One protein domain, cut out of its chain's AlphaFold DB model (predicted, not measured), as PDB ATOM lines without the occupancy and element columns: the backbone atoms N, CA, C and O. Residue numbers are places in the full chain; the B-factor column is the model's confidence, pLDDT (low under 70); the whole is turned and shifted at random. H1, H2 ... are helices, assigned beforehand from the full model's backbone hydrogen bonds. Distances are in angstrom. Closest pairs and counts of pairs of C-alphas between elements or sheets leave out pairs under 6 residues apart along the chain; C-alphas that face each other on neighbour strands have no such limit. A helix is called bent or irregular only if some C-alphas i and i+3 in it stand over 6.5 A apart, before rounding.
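What this domain is: This is residues 396 to 508 of the 509 residues of an uncharacterized protein of Aaosphaeria arxii CBS 175.79 (UniProt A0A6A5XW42). Mostly crossed helices gather along the long helix H2: H1 packs on its first turns, H4 and H3 farther along, and H6 packs on H4 and H3 without reaching H2. H5 and the loop after it extend toward one end of the longest axis, opposite the last residue of H2; H7 sits at the side near H1, after a long loop. The printed part has 113 residues, with seven named helices and no named strand, class all helix. It is compact, radius of gyration of the C-alphas 14.0 A, spanning 42 by 32 by 31 A.

Where its parts are: Find C-alpha 396 at (-19.308, 44.379, 43.397); from there H1 runs 14.4 A to residue 405. H2, residues 417 to 435, covers 26.6 A. Next come H3, residues 441 to 444, irregular with 7.2 A between C-alphas 441 and 444, and H4, residues 449 to 456. H5, residues 458 to 467, spans 13.9 A, and H6, residues 479 to 488, 14.6 A. H7, residues 500 to 506, ends at C-alpha 506, (-37.061, 44.152, 51.197).

How they stand to each other: Start at H2, the hub. Residues 417 to 421 alone touch H1, about perpendicular at 86 degrees, C-alphas of Met 403 and Trp 421 closest at 6.1 A. Residues 421 to 429 alone touch H4, opposite ways at 35.4 degrees, only just steep; Arg 422 and Lys 456 have the closest C-alphas, 4.7 A. Residues 428 to 433 alone touch H3, C-alphas of Cys 432 and Trp 443 closest at 6.6 A. H6 touches H4 at a steep tilt of 65 degrees, C-alphas of Val 454 and Val 481 closest at 6.3 A. H5 touches H1, C-alphas of Val 396 and Met 462 closest at 6.9 A. H7 is close to but not clearly touching H1. Every O i to N i+4 pair is within hydrogen-bond range in H1, H2, H4, H5, H6 and H7; H3 is too short for one.

The domain as a whole: The C-alphas farthest apart, Lys 435 and Gly 470, are 43.3 A apart. The printed part has no cut. The links H1 to H2, H5 to H6 and H6 to H7 are long. In this model pLDDT is under 70 at residues 408 to 415, 465 to 476 and 492 to 498.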
ATOM      1  N   VAL A 396     -19.271  45.668  44.108       72.12
ATOM      2  CA  VAL A 396     -19.308  44.379  43.397       72.12
ATOM      3  C   VAL A 396     -19.262  43.222  44.395       72.12
ATOM      4  O   VAL A 396     -20.085  42.310  44.301       72.12
ATOM      5  N   ASP A 397     -18.389  43.301  45.401       70.75
ATOM      6  CA  ASP A 397     -18.261  42.275  46.443       70.75
ATOM      7  C   ASP A 397     -19.526  42.153  47.302       70.75
ATOM      8  O   ASP A 397     -20.010  41.050  47.562       70.75
ATOM      9  N   LEU A 398     -20.142  43.279  47.670       72.56
ATOM     10  CA  LEU A 398     -21.407  43.280  48.409       72.56
ATOM     11  C   LEU A 398     -22.567  42.694  47.601       72.56
ATOM     12  O   LEU A 398     -23.401  41.965  48.145       72.56
ATOM     13  N   CYS A 399     -22.634  42.984  46.301       76.31
ATOM     14  CA  CYS A 399     -23.651  42.388  45.440       76.31
ATOM     15  C   CYS A 399     -23.399  40.888  45.244       76.31
ATOM     16  O   CYS A 399     -24.360  40.123  45.228       76.31
ATOM     17  N   ARG A 400     -22.136  40.439  45.174       78.25
ATOM     18  CA  ARG A 400     -21.786  39.009  45.205       78.25
ATOM     19  C   ARG A 400     -22.293  38.338  46.475       78.25
ATOM     20  O   ARG A 400     -23.046  37.370  46.376       78.25
ATOM     21  N   TRP A 401     -21.951  38.892  47.634       80.88
ATOM     22  CA  TRP A 401     -22.410  38.383  48.924       80.88
ATOM     23  C   TRP A 401     -23.939  38.285  48.974       80.88
ATOM     24  O   TRP A 401     -24.496  37.268  49.390       80.88
ATOM     25  N   LEU A 402     -24.641  39.307  48.479       80.31
ATOM     26  CA  LEU A 402     -26.100  39.321  48.448       80.31
ATOM     27  C   LEU A 402     -26.672  38.199  47.562       80.31
ATOM     28  O   LEU A 402     -27.605  37.511  47.975       80.31
ATOM     29  N   MET A 403     -26.105  37.976  46.373       81.75
ATOM     30  CA  MET A 403     -26.538  36.898  45.472       81.75
ATOM     31  C   MET A 403     -26.277  35.498  46.040       81.75
ATOM     32  O   MET A 403     -27.004  34.563  45.707       81.75
ATOM     33  N   GLU A 404     -25.260  35.339  46.885       78.38
ATOM     34  CA  GLU A 404     -24.951  34.071  47.557       78.38
ATOM     35  C   GLU A 404     -25.904  33.793  48.734       78.38
ATOM     36  O   GLU A 404     -26.223  32.632  49.000       78.38
ATOM     37  N   ASN A 405     -26.410  34.845  49.395       77.12
ATOM     38  CA  ASN A 405     -27.169  34.740  50.648       77.12
ATOM     39  C   ASN A 405     -28.692  34.962  50.523       77.12
ATOM     40  O   ASN A 405     -29.448  34.477  51.368       77.12
ATOM     41  N   LEU A 406     -29.178  35.667  49.493       75.31
ATOM     42  CA  LEU A 406     -30.616  35.857  49.246       75.31
ATOM     43  C   LEU A 406     -31.389  34.605  48.783       75.31
ATOM     44  O   LEU A 406     -32.536  34.453  49.216       75.31
ATOM     45  N   PRO A 407     -30.862  33.721  47.906       72.19
ATOM     46  CA  PRO A 407     -31.659  32.614  47.393       72.19
ATOM     47  C   PRO A 407     -31.894  31.545  48.472       72.19
ATOM     48  O   PRO A 407     -31.045  30.690  48.724       72.19
ATOM     49  N   TYR A 408     -33.086  31.559  49.077       62.19
ATOM     50  CA  TYR A 408     -33.578  30.475  49.932       62.19
ATOM     51  C   TYR A 408     -33.957  29.274  49.056       62.19
ATOM     52  O   TYR A 408     -34.950  29.319  48.329       62.19
ATOM     53  N   ILE A 409     -33.150  28.211  49.075       58.97
ATOM     54  CA  ILE A 409     -33.460  27.000  48.309       58.97
ATOM     55  C   ILE A 409     -34.428  26.116  49.097       58.97
ATOM     56  O   ILE A 409     -34.212  25.824  50.272       58.97
ATOM     57  N   THR A 410     -35.451  25.605  48.419       56.50
ATOM     58  CA  THR A 410     -36.185  24.415  48.859       56.50
ATOM     59  C   THR A 410     -35.280  23.172  48.798       56.50
ATOM     60  O   THR A 410     -34.299  23.144  48.058       56.50
ATOM     61  N   ARG A 411     -35.609  22.101  49.540       52.72
ATOM     62  CA  ARG A 411     -34.805  20.854  49.631       52.72
ATOM     63  C   ARG A 411     -34.366  20.232  48.287       52.72
ATOM     64  O   ARG A 411     -33.401  19.479  48.283       52.72
ATOM     65  N   ASN A 412     -35.039  20.553  47.177       59.56
ATOM     66  CA  ASN A 412     -34.808  19.976  45.846       59.56
ATOM     67  C   ASN A 412     -34.269  20.980  44.805       59.56
ATOM     68  O   ASN A 412     -34.298  20.687  43.612       59.56
ATOM     69  N   GLY A 413     -33.854  22.187  45.203       59.78
ATOM     70  CA  GLY A 413     -33.406  23.192  44.235       59.78
ATOM     71  C   GLY A 413     -31.968  22.998  43.723       59.78
ATOM     72  O   GLY A 413     -31.237  22.125  44.198       59.78
ATOM     73  N   PRO A 414     -31.558  23.810  42.730       66.12
ATOM     74  CA  PRO A 414     -30.255  23.700  42.081       66.12
ATOM     75  C   PRO A 414     -29.099  23.889  43.071       66.12
ATOM     76  O   PRO A 414     -29.138  24.765  43.936       66.12
ATOM     77  N   LYS A 415     -28.053  23.064  42.928       64.75
ATOM     78  CA  LYS A 415     -26.910  23.028  43.857       64.75
ATOM     79  C   LYS A 415     -25.934  24.195  43.661       64.75
ATOM     80  O   LYS A 415     -25.282  24.601  44.619       64.75
ATOM     81  N   ASN A 416     -25.811  24.745  42.448       79.50
ATOM     82  CA  ASN A 416     -24.835  25.803  42.167       79.50
ATOM     83  C   ASN A 416     -25.401  27.217  42.436       79.50
ATOM     84  O   ASN A 416     -26.604  27.467  42.352       79.50
ATOM     85  N   ALA A 417     -24.534  28.155  42.835       76.38
ATOM     86  CA  ALA A 417     -24.935  29.517  43.212       76.38
ATOM     87  C   ALA A 417     -25.491  30.340  42.032       76.38
ATOM     88  O   ALA A 417     -26.425  31.121  42.205       76.38
ATOM     89  N   ASN A 418     -24.976  30.110  40.822       83.06
ATOM     90  CA  ASN A 418     -25.402  30.812  39.613       83.06
ATOM     91  C   ASN A 418     -26.853  30.478  39.220       83.06
ATOM     92  O   ASN A 418     -27.662  31.370  38.978       83.06
ATOM     93  N   GLU A 419     -27.220  29.195  39.197       82.12
ATOM     94  CA  GLU A 419     -28.583  28.752  38.881       82.12
ATOM     95  C   GLU A 419     -29.570  29.160  39.965       82.12
ATOM     96  O   GLU A 419     -30.675  29.594  39.642       82.12
ATOM     97  N   ARG A 420     -29.167  29.080  41.240       83.50
ATOM     98  CA  ARG A 420     -29.960  29.619  42.349       83.50
ATOM     99  C   ARG A 420     -30.306  31.083  42.133       83.50
ATOM    100  O   ARG A 420     -31.475  31.451  42.237       83.50
ATOM    101  N   TRP A 421     -29.300  31.903  41.832       87.75
ATOM    102  CA  TRP A 421     -29.493  33.324  41.577       87.75
ATOM    103  C   TRP A 421     -30.389  33.552  40.364       87.75
ATOM    104  O   TRP A 421     -31.357  34.301  40.447       87.75
ATOM    105  N   ARG A 422     -30.134  32.859  39.252       87.88
ATOM    106  CA  ARG A 422     -30.934  32.979  38.028       87.88
ATOM    107  C   ARG A 422     -32.404  32.624  38.260       87.88
ATOM    108  O   ARG A 422     -33.295  33.314  37.752       87.88
ATOM    109  N   LEU A 423     -32.671  31.572  39.035       85.31
ATOM    110  CA  LEU A 423     -34.021  31.160  39.413       85.31
ATOM    111  C   LEU A 423     -34.672  32.212  40.319       85.31
ATOM    112  O   LEU A 423     -35.771  32.683  40.027       85.31
ATOM    113  N   PHE A 424     -33.967  32.622  41.375       87.94
ATOM    114  CA  PHE A 424     -34.407  33.652  42.313       87.94
ATOM    115  C   PHE A 424     -34.741  34.967  41.600       87.94
ATOM    116  O   PHE A 424     -35.823  35.525  41.796       87.94
ATOM    117  N   TRP A 425     -33.855  35.426  40.719       90.12
ATOM    118  CA  TRP A 425     -34.048  36.605  39.889       90.12
ATOM    119  C   TRP A 425     -35.306  36.475  39.038       90.12
ATOM    120  O   TRP A 425     -36.166  37.347  39.079       90.12
ATOM    121  N   SER A 426     -35.462  35.361  38.319       88.44
ATOM    122  CA  SER A 426     -36.612  35.133  37.436       88.44
ATOM    123  C   SER A 426     -37.941  35.148  38.196       88.44
ATOM    124  O   SER A 426     -38.930  35.707  37.715       88.44
ATOM    125  N   VAL A 427     -37.977  34.564  39.397       87.44
ATOM    126  CA  VAL A 427     -39.164  34.570  40.264       87.44
ATOM    127  C   VAL A 427     -39.506  35.996  40.697       87.44
ATOM    128  O   VAL A 427     -40.644  36.436  40.507       87.44
ATOM    129  N   ASN A 428     -38.526  36.741  41.213       87.62
ATOM    130  CA  ASN A 428     -38.728  38.104  41.704       87.62
ATOM    131  C   ASN A 428     -39.025  39.102  40.583       87.62
ATOM    132  O   ASN A 428     -39.898  39.953  40.736       87.62
ATOM    133  N   TRP A 429     -38.374  38.963  39.430       89.44
ATOM    134  CA  TRP A 429     -38.643  39.747  38.230       89.44
ATOM    135  C   TRP A 429     -40.093  39.559  37.785       89.44
ATOM    136  O   TRP A 429     -40.862  40.517  37.695       89.44
ATOM    137  N   ASN A 430     -40.538  38.312  37.623       87.81
ATOM    138  CA  ASN A 430     -41.914  38.023  37.225       87.81
ATOM    139  C   ASN A 430     -42.946  38.439  38.284       87.81
ATOM    140  O   ASN A 430     -44.066  38.813  37.930       87.81
ATOM    141  N   ALA A 431     -42.611  38.360  39.574       85.62
ATOM    142  CA  ALA A 431     -43.476  38.827  40.655       85.62
ATOM    143  C   ALA A 431     -43.591  40.360  40.671       85.62
ATOM    144  O   ALA A 431     -44.699  40.891  40.773       85.62
ATOM    145  N   CYS A 432     -42.471  41.068  40.512       86.81
ATOM    146  CA  CYS A 432     -42.417  42.525  40.453       86.81
ATOM    147  C   CYS A 432     -43.156  43.064  39.219       86.81
ATOM    148  O   CYS A 432     -43.976  43.970  39.361       86.81
ATOM    149  N   ARG A 433     -42.969  42.438  38.045       85.19
ATOM    150  CA  ARG A 433     -43.665  42.789  36.794       85.19
ATOM    151  C   ARG A 433     -45.181  42.639  36.904       85.19
ATOM    152  O   ARG A 433     -45.913  43.507  36.445       85.19
ATOM    153  N   ARG A 434     -45.653  41.550  37.525       83.00
ATOM    154  CA  ARG A 434     -47.091  41.262  37.679       83.00
ATOM    155  C   ARG A 434     -47.770  42.140  38.727       83.00
ATOM    156  O   ARG A 434     -48.880  42.598  38.500       83.00
ATOM    157  N   LYS A 435     -47.127  42.348  39.881       77.56
ATOM    158  CA  LYS A 435     -47.732  43.030  41.042       77.56
ATOM    159  C   LYS A 435     -47.372  44.515  41.149       77.56
ATOM    160  O   LYS A 435     -47.801  45.160  42.098       77.56
ATOM    161  N   GLN A 436     -46.550  45.027  40.233       71.69
ATOM    162  CA  GLN A 436     -46.039  46.401  40.216       71.69
ATOM    163  C   GLN A 436     -45.573  46.895  41.591       71.69
ATOM    164  O   GLN A 436     -46.058  47.880  42.153       71.69
ATOM    165  N   LEU A 437     -44.642  46.150  42.186       79.06
ATOM    166  CA  LEU A 437     -44.196  46.404  43.548       79.06
ATOM    167  C   LEU A 437     -43.303  47.655  43.607       79.06
ATOM    168  O   LEU A 437     -42.086  47.531  43.585       79.06
ATOM    169  N   LYS A 438     -43.897  48.846  43.760       76.81
ATOM    170  CA  LYS A 438     -43.198  50.153  43.746       76.81
ATOM    171  C   LYS A 438     -42.007  50.288  44.712       76.81
ATOM    172  O   LYS A 438     -41.126  51.101  44.476       76.81
ATOM    173  N   LYS A 439     -41.983  49.512  45.803       79.62
ATOM    174  CA  LYS A 439     -40.896  49.498  46.807       79.62
ATOM    175  C   LYS A 439     -39.868  48.372  46.596       79.62
ATOM    176  O   LYS A 439     -38.989  48.192  47.427       79.62
ATOM    177  N   HIS A 440     -40.020  47.566  45.548       84.31
ATOM    178  CA  HIS A 440     -39.141  46.430  45.278       84.31
ATOM    179  C   HIS A 440     -37.863  46.892  44.559       84.31
ATOM    180  O   HIS A 440     -37.967  47.742  43.673       84.31
ATOM    181  N   PRO A 441     -36.686  46.303  44.850       84.62
ATOM    182  CA  PRO A 441     -35.414  46.665  44.206       84.62
ATOM    183  C   PRO A 441     -35.469  46.683  42.671       84.62
ATOM    184  O   PRO A 441     -34.941  47.575  42.019       84.62
ATOM    185  N   LEU A 442     -36.193  45.727  42.084       88.75
ATOM    186  CA  LEU A 442     -36.323  45.580  40.626       88.75
ATOM    187  C   LEU A 442     -37.301  46.561  39.958       88.75
ATOM    188  O   LEU A 442     -37.390  46.570  38.732       88.75
ATOM    189  N   TRP A 443     -38.045  47.371  40.720       86.69
ATOM    190  CA  TRP A 443     -39.107  48.224  40.172       86.69
ATOM    191  C   TRP A 443     -38.592  49.189  39.099       86.69
ATOM    192  O   TRP A 443     -39.183  49.292  38.029       86.69
ATOM    193  N   ALA A 444     -37.444  49.823  39.344       84.06
ATOM    194  CA  ALA A 444     -36.833  50.769  38.411       84.06
ATOM    195  C   ALA A 444     -36.297  50.117  37.120       84.06
ATOM    196  O   ALA A 444     -36.013  50.817  36.151       84.06
ATOM    197  N   LEU A 445     -36.152  48.787  37.093       87.75
ATOM    198  CA  LEU A 445     -35.573  48.040  35.973       87.75
ATOM    199  C   LEU A 445     -36.628  47.331  35.115       87.75
ATOM    200  O   LEU A 445     -36.366  47.013  33.959       87.75
ATOM    201  N   ILE A 446     -37.824  47.092  35.661       86.69
ATOM    202  CA  ILE A 446     -38.802  46.125  35.138       86.69
ATOM    203  C   ILE A 446     -39.381  46.464  33.755       86.69
ATOM    204  O   ILE A 446     -39.986  45.611  33.104       86.69
ATOM    205  N   HIS A 447     -39.209  47.712  33.318       83.38
ATOM    206  CA  HIS A 447     -39.720  48.233  32.053       83.38
ATOM    207  C   HIS A 447     -38.826  47.918  30.849       83.38
ATOM    208  O   HIS A 447     -39.278  48.066  29.718       83.38
ATOM    209  N   ASP A 448     -37.589  47.465  31.072       87.81
ATOM    210  CA  ASP A 448     -36.642  47.173  30.001       87.81
ATOM    211  C   ASP A 448     -36.086  45.750  30.144       87.81
ATOM    212  O   ASP A 448     -35.410  45.394  31.114       87.81
ATOM    213  N   GLN A 449     -36.381  44.918  29.144       86.69
ATOM    214  CA  GLN A 449     -36.035  43.499  29.134       86.69
ATOM    215  C   GLN A 449     -34.520  43.258  29.127       86.69
ATOM    216  O   GLN A 449     -34.073  42.188  29.550       86.69
ATOM    217  N   LYS A 450     -33.702  44.238  28.716       89.75
ATOM    218  CA  LYS A 450     -32.241  44.085  28.745       89.75
ATOM    219  C   LYS A 450     -31.711  43.881  30.167       89.75
ATOM    220  O   LYS A 450     -30.779  43.103  30.355       89.75
ATOM    221  N   TYR A 451     -32.340  44.495  31.173       89.38
ATOM    222  CA  TYR A 451     -31.937  44.329  32.571       89.38
ATOM    223  C   TYR A 451     -32.349  42.970  33.149       89.38
ATOM    224  O   TYR A 451     -31.707  42.506  34.086       89.38
ATOM    225  N   ASP A 452     -33.347  42.290  32.569       90.25
ATOM    226  CA  ASP A 452     -33.657  40.896  32.922       90.25
ATOM    227  C   ASP A 452     -32.518  39.965  32.498       90.25
ATOM    228  O   ASP A 452     -32.059  39.132  33.279       90.25
ATOM    229  N   LYS A 453     -32.025  40.141  31.264       88.19
ATOM    230  CA  LYS A 453     -30.889  39.369  30.743       88.19
ATOM    231  C   LYS A 453     -29.635  39.624  31.579       88.19
ATOM    232  O   LYS A 453     -29.013  38.679  32.052       88.19
ATOM    233  N   VAL A 454     -29.320  40.896  31.828       89.00
ATOM    234  CA  VAL A 454     -28.169  41.289  32.654       89.00
ATOM    235  C   VAL A 454     -28.294  40.755  34.078       89.00
ATOM    236  O   VAL A 454     -27.329  40.217  34.601       89.00
ATOM    237  N   GLY A 455     -29.470  40.841  34.702       87.19
ATOM    238  CA  GLY A 455     -29.691  40.335  36.055       87.19
ATOM    239  C   GLY A 455     -29.553  38.819  36.180       87.19
ATOM    240  O   GLY A 455     -28.936  38.340  37.131       87.19
ATOM    241  N   LYS A 456     -30.045  38.055  35.196       88.56
ATOM    242  CA  LYS A 456     -29.888  36.589  35.136       88.56
ATOM    243  C   LYS A 456     -28.438  36.142  34.993       88.56
ATOM    244  O   LYS A 456     -28.078  35.105  35.550       88.56
ATOM    245  N   ASP A 457     -27.632  36.909  34.263       87.31
ATOM    246  CA  ASP A 457     -26.217  36.615  34.019       87.31
ATOM    247  C   ASP A 457     -25.279  37.402  34.949       87.31
ATOM    248  O   ASP A 457     -24.054  37.294  34.841       87.31
ATOM    249  N   LEU A 458     -25.831  38.159  35.903       86.12
ATOM    250  CA  LEU A 458     -25.075  39.033  36.798       86.12
ATOM    251  C   LEU A 458     -24.078  38.248  37.648       86.12
ATOM    252  O   LEU A 458     -22.928  38.655  37.765       86.12
ATOM    253  N   PHE A 459     -24.490  37.093  38.177       83.25
ATOM    254  CA  PHE A 459     -23.604  36.222  38.946       83.25
ATOM    255  C   PHE A 459     -22.403  35.771  38.111       83.25
ATOM    256  O   PHE A 459     -21.268  35.875  38.559       83.25
ATOM    257  N   THR A 460     -22.633  35.350  36.866       82.38
ATOM    258  CA  THR A 460     -21.555  34.945  35.949       82.38
ATOM    259  C   THR A 460     -20.659  36.132  35.584       82.38
ATOM    260  O   THR A 460     -19.440  36.003  35.582       82.38
ATOM    261  N   THR A 461     -21.255  37.301  35.343       79.88
ATOM    262  CA  THR A 461     -20.549  38.541  34.991       79.88
ATOM    263  C   THR A 461     -19.660  39.029  36.136       79.88
ATOM    264  O   THR A 461     -18.504  39.382  35.910       79.88
ATOM    265  N   MET A 462     -20.159  39.013  37.375       77.75
ATOM    266  CA  MET A 462     -19.391  39.425  38.553       77.75
ATOM    267  C   MET A 462     -18.341  38.383  38.933       77.75
ATOM    268  O   MET A 462     -17.207  38.749  39.221       77.75
ATOM    269  N   ASN A 463     -18.662  37.091  38.840       72.94
ATOM    270  CA  ASN A 463     -17.682  36.029  39.056       72.94
ATOM    271  C   ASN A 463     -16.545  36.106  38.018       72.94
ATOM    272  O   ASN A 463     -15.377  36.028  38.377       72.94
ATOM    273  N   GLY A 464     -16.868  36.352  36.744       70.50
ATOM    274  CA  GLY A 464     -15.880  36.582  35.686       70.50
ATOM    275  C   GLY A 464     -15.027  37.832  35.915       70.50
ATOM    276  O   GLY A 464     -13.818  37.779  35.733       70.50
ATOM    277  N   LYS A 465     -15.620  38.936  36.387       68.88
ATOM    278  CA  LYS A 465     -14.899  40.168  36.761       68.88
ATOM    279  C   LYS A 465     -13.936  39.972  37.935       68.88
ATOM    280  O   LYS A 465     -12.850  40.535  37.914       68.88
ATOM    281  N   ILE A 466     -14.329  39.182  38.934       65.25
ATOM    282  CA  ILE A 466     -13.511  38.908  40.126       65.25
ATOM    283  C   ILE A 466     -12.385  37.910  39.812       65.25
ATOM    284  O   ILE A 466     -11.297  38.014  40.370       65.25
ATOM    285  N   HIS A 467     -12.622  36.958  38.904       61.25
ATOM    286  CA  HIS A 467     -11.652  35.921  38.528       61.25
ATOM    287  C   HIS A 467     -10.879  36.213  37.228       61.25
ATOM    288  O   HIS A 467     -10.033  35.412  36.826       61.25
ATOM    289  N   GLY A 468     -11.147  37.338  36.563       52.94
ATOM    290  CA  GLY A 468     -10.452  37.755  35.349       52.94
ATOM    291  C   GLY A 468      -9.014  38.168  35.658       52.94
ATOM    292  O   GLY A 468      -8.778  39.203  36.272       52.94
ATOM    293  N   TYR A 469      -8.041  37.363  35.232       37.38
ATOM    294  CA  TYR A 469      -6.618  37.672  35.373       37.38
ATOM    295  C   TYR A 469      -6.254  38.980  34.647       37.38
ATOM    296  O   TYR A 469      -6.384  39.068  33.432       37.38
ATOM    297  N   GLY A 470      -5.745  39.970  35.388       45.12
ATOM    298  CA  GLY A 470      -4.882  41.061  34.904       45.12
ATOM    299  C   GLY A 470      -5.497  42.152  34.014       45.12
ATOM    300  O   GLY A 470      -5.129  43.311  34.176       45.12
ATOM    301  N   THR A 471      -6.426  41.842  33.108       48.47
ATOM    302  CA  THR A 471      -6.927  42.808  32.108       48.47
ATOM    303  C   THR A 471      -8.306  43.392  32.419       48.47
ATOM    304  O   THR A 471      -8.592  44.497  31.971       48.47
ATOM    305  N   ASP A 472      -9.148  42.719  33.213       49.22
ATOM    306  CA  ASP A 472     -10.556  43.128  33.416       49.22
ATOM    307  C   ASP A 472     -10.890  43.737  34.783       49.22
ATOM    308  O   ASP A 472     -11.963  44.342  34.933       49.22
ATOM    309  N   ILE A 473      -9.967  43.632  35.746       47.91
ATOM    310  CA  ILE A 473     -10.115  44.108  37.134       47.91
ATOM    311  C   ILE A 473     -10.240  45.647  37.195       47.91
ATOM    312  O   ILE A 473     -10.868  46.179  38.105       47.91
ATOM    313  N   GLY A 474      -9.724  46.366  36.190       51.72
ATOM    314  CA  GLY A 474      -9.830  47.829  36.071       51.72
ATOM    315  C   GLY A 474     -10.846  48.336  35.039       51.72
ATOM    316  O   GLY A 474     -11.141  49.532  35.012       51.72
ATOM    317  N   ASN A 475     -11.400  47.461  34.192       61.06
ATOM    318  CA  ASN A 475     -12.314  47.892  33.135       61.06
ATOM    319  C   ASN A 475     -13.657  48.341  33.738       61.06
ATOM    320  O   ASN A 475     -14.208  47.640  34.597       61.06
ATOM    321  N   PRO A 476     -14.239  49.471  33.301       63.91
ATOM    322  CA  PRO A 476     -15.556  49.882  33.766       63.91
ATOM    323  C   PRO A 476     -16.594  48.796  33.451       63.91
ATOM    324  O   PRO A 476     -16.528  48.120  32.424       63.91
ATOM    325  N   LEU A 477     -17.540  48.589  34.369       72.50
ATOM    326  CA  LEU A 477     -18.714  47.766  34.088       72.50
ATOM    327  C   LEU A 477     -19.534  48.440  32.987       72.50
ATOM    328  O   LEU A 477     -19.573  49.671  32.904       72.50
ATOM    329  N   SER A 478     -20.205  47.639  32.159       80.69
ATOM    330  CA  SER A 478     -21.179  48.183  31.216       80.69
ATOM    331  C   SER A 478     -22.247  48.966  31.982       80.69
ATOM    332  O   SER A 478     -22.589  48.635  33.124       80.69
ATOM    333  N   VAL A 479     -22.770  50.023  31.361       81.44
ATOM    334  CA  VAL A 479     -23.761  50.915  31.983       81.44
ATOM    335  C   VAL A 479     -24.977  50.114  32.454       81.44
ATOM    336  O   VAL A 479     -25.563  50.404  33.497       81.44
ATOM    337  N   GLU A 480     -25.331  49.063  31.722       82.62
ATOM    338  CA  GLU A 480     -26.428  48.164  32.043       82.62
ATOM    339  C   GLU A 480     -26.153  47.314  33.286       82.62
ATOM    340  O   GLU A 480     -27.031  47.193  34.139       82.62
ATOM    341  N   VAL A 481     -24.942  46.762  33.423       83.44
ATOM    342  CA  VAL A 481     -24.537  45.988  34.609       83.44
ATOM    343  C   VAL A 481     -24.475  46.887  35.837       83.44
ATOM    344  O   VAL A 481     -24.991  46.516  36.890       83.44
ATOM    345  N   GLN A 482     -23.926  48.095  35.694       83.00
ATOM    346  CA  GLN A 482     -23.856  49.060  36.789       83.00
ATOM    347  C   GLN A 482     -25.254  49.444  37.295       83.00
ATOM    348  O   GLN A 482     -25.495  49.425  38.499       83.00
ATOM    349  N   LYS A 483     -26.210  49.696  36.390       84.38
ATOM    350  CA  LYS A 483     -27.607  49.986  36.759       84.38
ATOM    351  C   LYS A 483     -28.287  48.834  37.494       84.38
ATOM    352  O   LYS A 483     -29.076  49.079  38.404       84.38
ATOM    353  N   VAL A 484     -27.997  47.591  37.112       86.19
ATOM    354  CA  VAL A 484     -28.527  46.416  37.815       86.19
ATOM    355  C   VAL A 484     -27.936  46.308  39.219       86.19
ATOM    356  O   VAL A 484     -28.691  46.118  40.169       86.19
ATOM    357  N   ILE A 485     -26.620  46.489  39.359       84.75
ATOM    358  CA  ILE A 485     -25.912  46.503  40.649       84.75
ATOM    359  C   ILE A 485     -26.478  47.578  41.574       84.75
ATOM    360  O   ILE A 485     -26.816  47.285  42.717       84.75
ATOM    361  N   ASP A 486     -26.641  48.804  41.077       83.31
ATOM    362  CA  ASP A 486     -27.142  49.911  41.891       83.31
ATOM    363  C   ASP A 486     -28.589  49.677  42.361       83.31
ATOM    364  O   ASP A 486     -28.953  50.086  43.463       83.31
ATOM    365  N   ALA A 487     -29.405  48.965  41.579       84.81
ATOM    366  CA  ALA A 487     -30.769  48.617  41.970       84.81
ATOM    367  C   ALA A 487     -30.828  47.540  43.066       84.81
ATOM    368  O   ALA A 487     -31.676  47.617  43.959       84.81
ATOM    369  N   ILE A 488     -29.953  46.529  43.001       83.56
ATOM    370  CA  ILE A 488     -29.955  45.407  43.953       83.56
ATOM    371  C   ILE A 488     -29.068  45.614  45.171       83.56
ATOM    372  O   ILE A 488     -29.134  44.801  46.087       83.56
ATOM    373  N   MET A 489     -28.253  46.666  45.187       82.19
ATOM    374  CA  MET A 489     -27.337  46.965  46.282       82.19
ATOM    375  C   MET A 489     -28.053  46.880  47.639       82.19
ATOM    376  O   MET A 489     -29.188  47.369  47.741       82.19
ATOM    377  N   PRO A 490     -27.433  46.273  48.672       78.25
ATOM    378  CA  PRO A 490     -28.043  46.183  49.996       78.25
ATOM    379  C   PRO A 490     -28.445  47.562  50.534       78.25
ATOM    380  O   PRO A 490     -27.737  48.545  50.331       78.25
ATOM    381  N   ALA A 491     -29.584  47.648  51.220       70.38
ATOM    382  CA  ALA A 491     -30.124  48.900  51.743       70.38
ATOM    383  C   ALA A 491     -29.198  49.521  52.802       70.38
ATOM    384  O   ALA A 491     -29.018  50.736  52.823       70.38
ATOM    385  N   ASP A 492     -28.538  48.679  53.603       67.25
ATOM    386  CA  ASP A 492     -27.614  49.085  54.667       67.25
ATOM    387  C   ASP A 492     -26.144  49.104  54.195       67.25
ATOM    388  O   ASP A 492     -25.241  48.717  54.938       67.25
ATOM    389  N   TYR A 493     -25.878  49.536  52.954       60.91
ATOM    390  CA  TYR A 493     -24.535  49.492  52.339       60.91
ATOM    391  C   TYR A 493     -23.455  50.302  53.081       60.91
ATOM    392  O   TYR A 493     -22.268  50.046  52.892       60.91
ATOM    393  N   MET A 494     -23.856  51.275  53.906       55.53
ATOM    394  CA  MET A 494     -22.952  52.095  54.729       55.53
ATOM    395  C   MET A 494     -22.647  51.474  56.102       55.53
ATOM    396  O   MET A 494     -21.870  52.034  56.873       55.53
ATOM    397  N   SER A 495     -23.269  50.344  56.447       54.81
ATOM    398  CA  SER A 495     -23.047  49.651  57.719       54.81
ATOM    399  C   SER A 495     -21.973  48.564  57.583       54.81
ATOM    400  O   SER A 495     -21.765  48.017  56.505       54.81
ATOM    401  N   LYS A 496     -21.286  48.229  58.686       53.09
ATOM    402  CA  LYS A 496     -20.160  47.269  58.706       53.09
ATOM    403  C   LYS A 496     -20.514  45.855  58.201       53.09
ATOM    404  O   LYS A 496     -19.601  45.105  57.881       53.09
ATOM    405  N   ALA A 497     -21.797  45.485  58.144       56.91
ATOM    406  CA  ALA A 497     -22.261  44.222  57.573       56.91
ATOM    407  C   ALA A 497     -23.737  44.333  57.130       56.91
ATOM    408  O   ALA A 497     -24.572  44.738  57.944       56.91
ATOM    409  N   PRO A 498     -24.101  43.942  55.892       66.56
ATOM    410  CA  PRO A 498     -25.492  43.972  55.450       66.56
ATOM    411  C   PRO A 498     -26.363  43.000  56.255       66.56
ATOM    412  O   PRO A 498     -26.027  41.827  56.427       66.56
ATOM    413  N   ASN A 499     -27.526  43.458  56.720       76.81
ATOM    414  CA  ASN A 499     -28.450  42.613  57.470       76.81
ATOM    415  C   ASN A 499     -29.303  41.748  56.525       76.81
ATOM    416  O   ASN A 499     -30.249  42.226  55.893       76.81
ATOM    417  N   ILE A 500     -29.016  40.443  56.482       77.44
ATOM    418  CA  ILE A 500     -29.727  39.495  55.613       77.44
ATOM    419  C   ILE A 500     -31.237  39.423  55.893       77.44
ATOM    420  O   ILE A 500     -32.028  39.202  54.977       77.44
ATOM    421  N   ASN A 501     -31.669  39.639  57.138       79.56
ATOM    422  CA  ASN A 501     -33.088  39.611  57.497       79.56
ATOM    423  C   ASN A 501     -33.817  40.864  56.996       79.56
ATOM    424  O   ASN A 501     -34.970  40.775  56.569       79.56
ATOM    425  N   SER A 502     -33.149  42.021  57.012       80.00
ATOM    426  CA  SER A 502     -33.662  43.254  56.402       80.00
ATOM    427  C   SER A 502     -33.794  43.102  54.888       80.00
ATOM    428  O   SER A 502     -34.821  43.467  54.315       80.00
ATOM    429  N   GLU A 503     -32.801  42.485  54.244       83.62
ATOM    430  CA  GLU A 503     -32.840  42.227  52.805       83.62
ATOM    431  C   GLU A 503     -33.944  41.233  52.427       83.62
ATOM    432  O   GLU A 503     -34.744  41.531  51.544       83.62
ATOM    433  N   LYS A 504     -34.118  40.120  53.149       81.19
ATOM    434  CA  LYS A 504     -35.249  39.199  52.910       81.19
ATOM    435  C   LYS A 504     -36.603  39.916  52.941       81.19
ATOM    436  O   LYS A 504     -37.406  39.750  52.025       81.19
ATOM    437  N   LYS A 505     -36.818  40.815  53.913       81.00
ATOM    438  CA  LYS A 505     -38.031  41.652  53.988       81.00
ATOM    439  C   LYS A 505     -38.174  42.592  52.787       81.00
ATOM    440  O   LYS A 505     -39.269  42.721  52.240       81.00
ATOM    441  N   ARG A 506     -37.086  43.240  52.358       80.88
ATOM    442  CA  ARG A 506     -37.061  44.152  51.197       80.88
ATOM    443  C   ARG A 506     -37.391  43.430  49.888       80.88
ATOM    444  O   ARG A 506     -38.133  43.964  49.061       80.88
ATOM    445  N   TRP A 507     -36.902  42.202  49.743       82.50
ATOM    446  CA  TRP A 507     -37.189  41.304  48.624       82.50
ATOM    447  C   TRP A 507     -38.520  40.546  48.771       82.50
ATOM    448  O   TRP A 507     -38.932  39.850  47.849       82.50
ATOM    449  N   LYS A 508     -39.242  40.743  49.886       74.88
ATOM    450  CA  LYS A 508     -40.531  40.103  50.209       74.88
ATOM    451  C   LYS A 508     -40.478  38.569  50.187       74.88
ATOM    452  O   LYS A 508     -41.405  37.932  49.681       74.88
TER     453      LYS A 508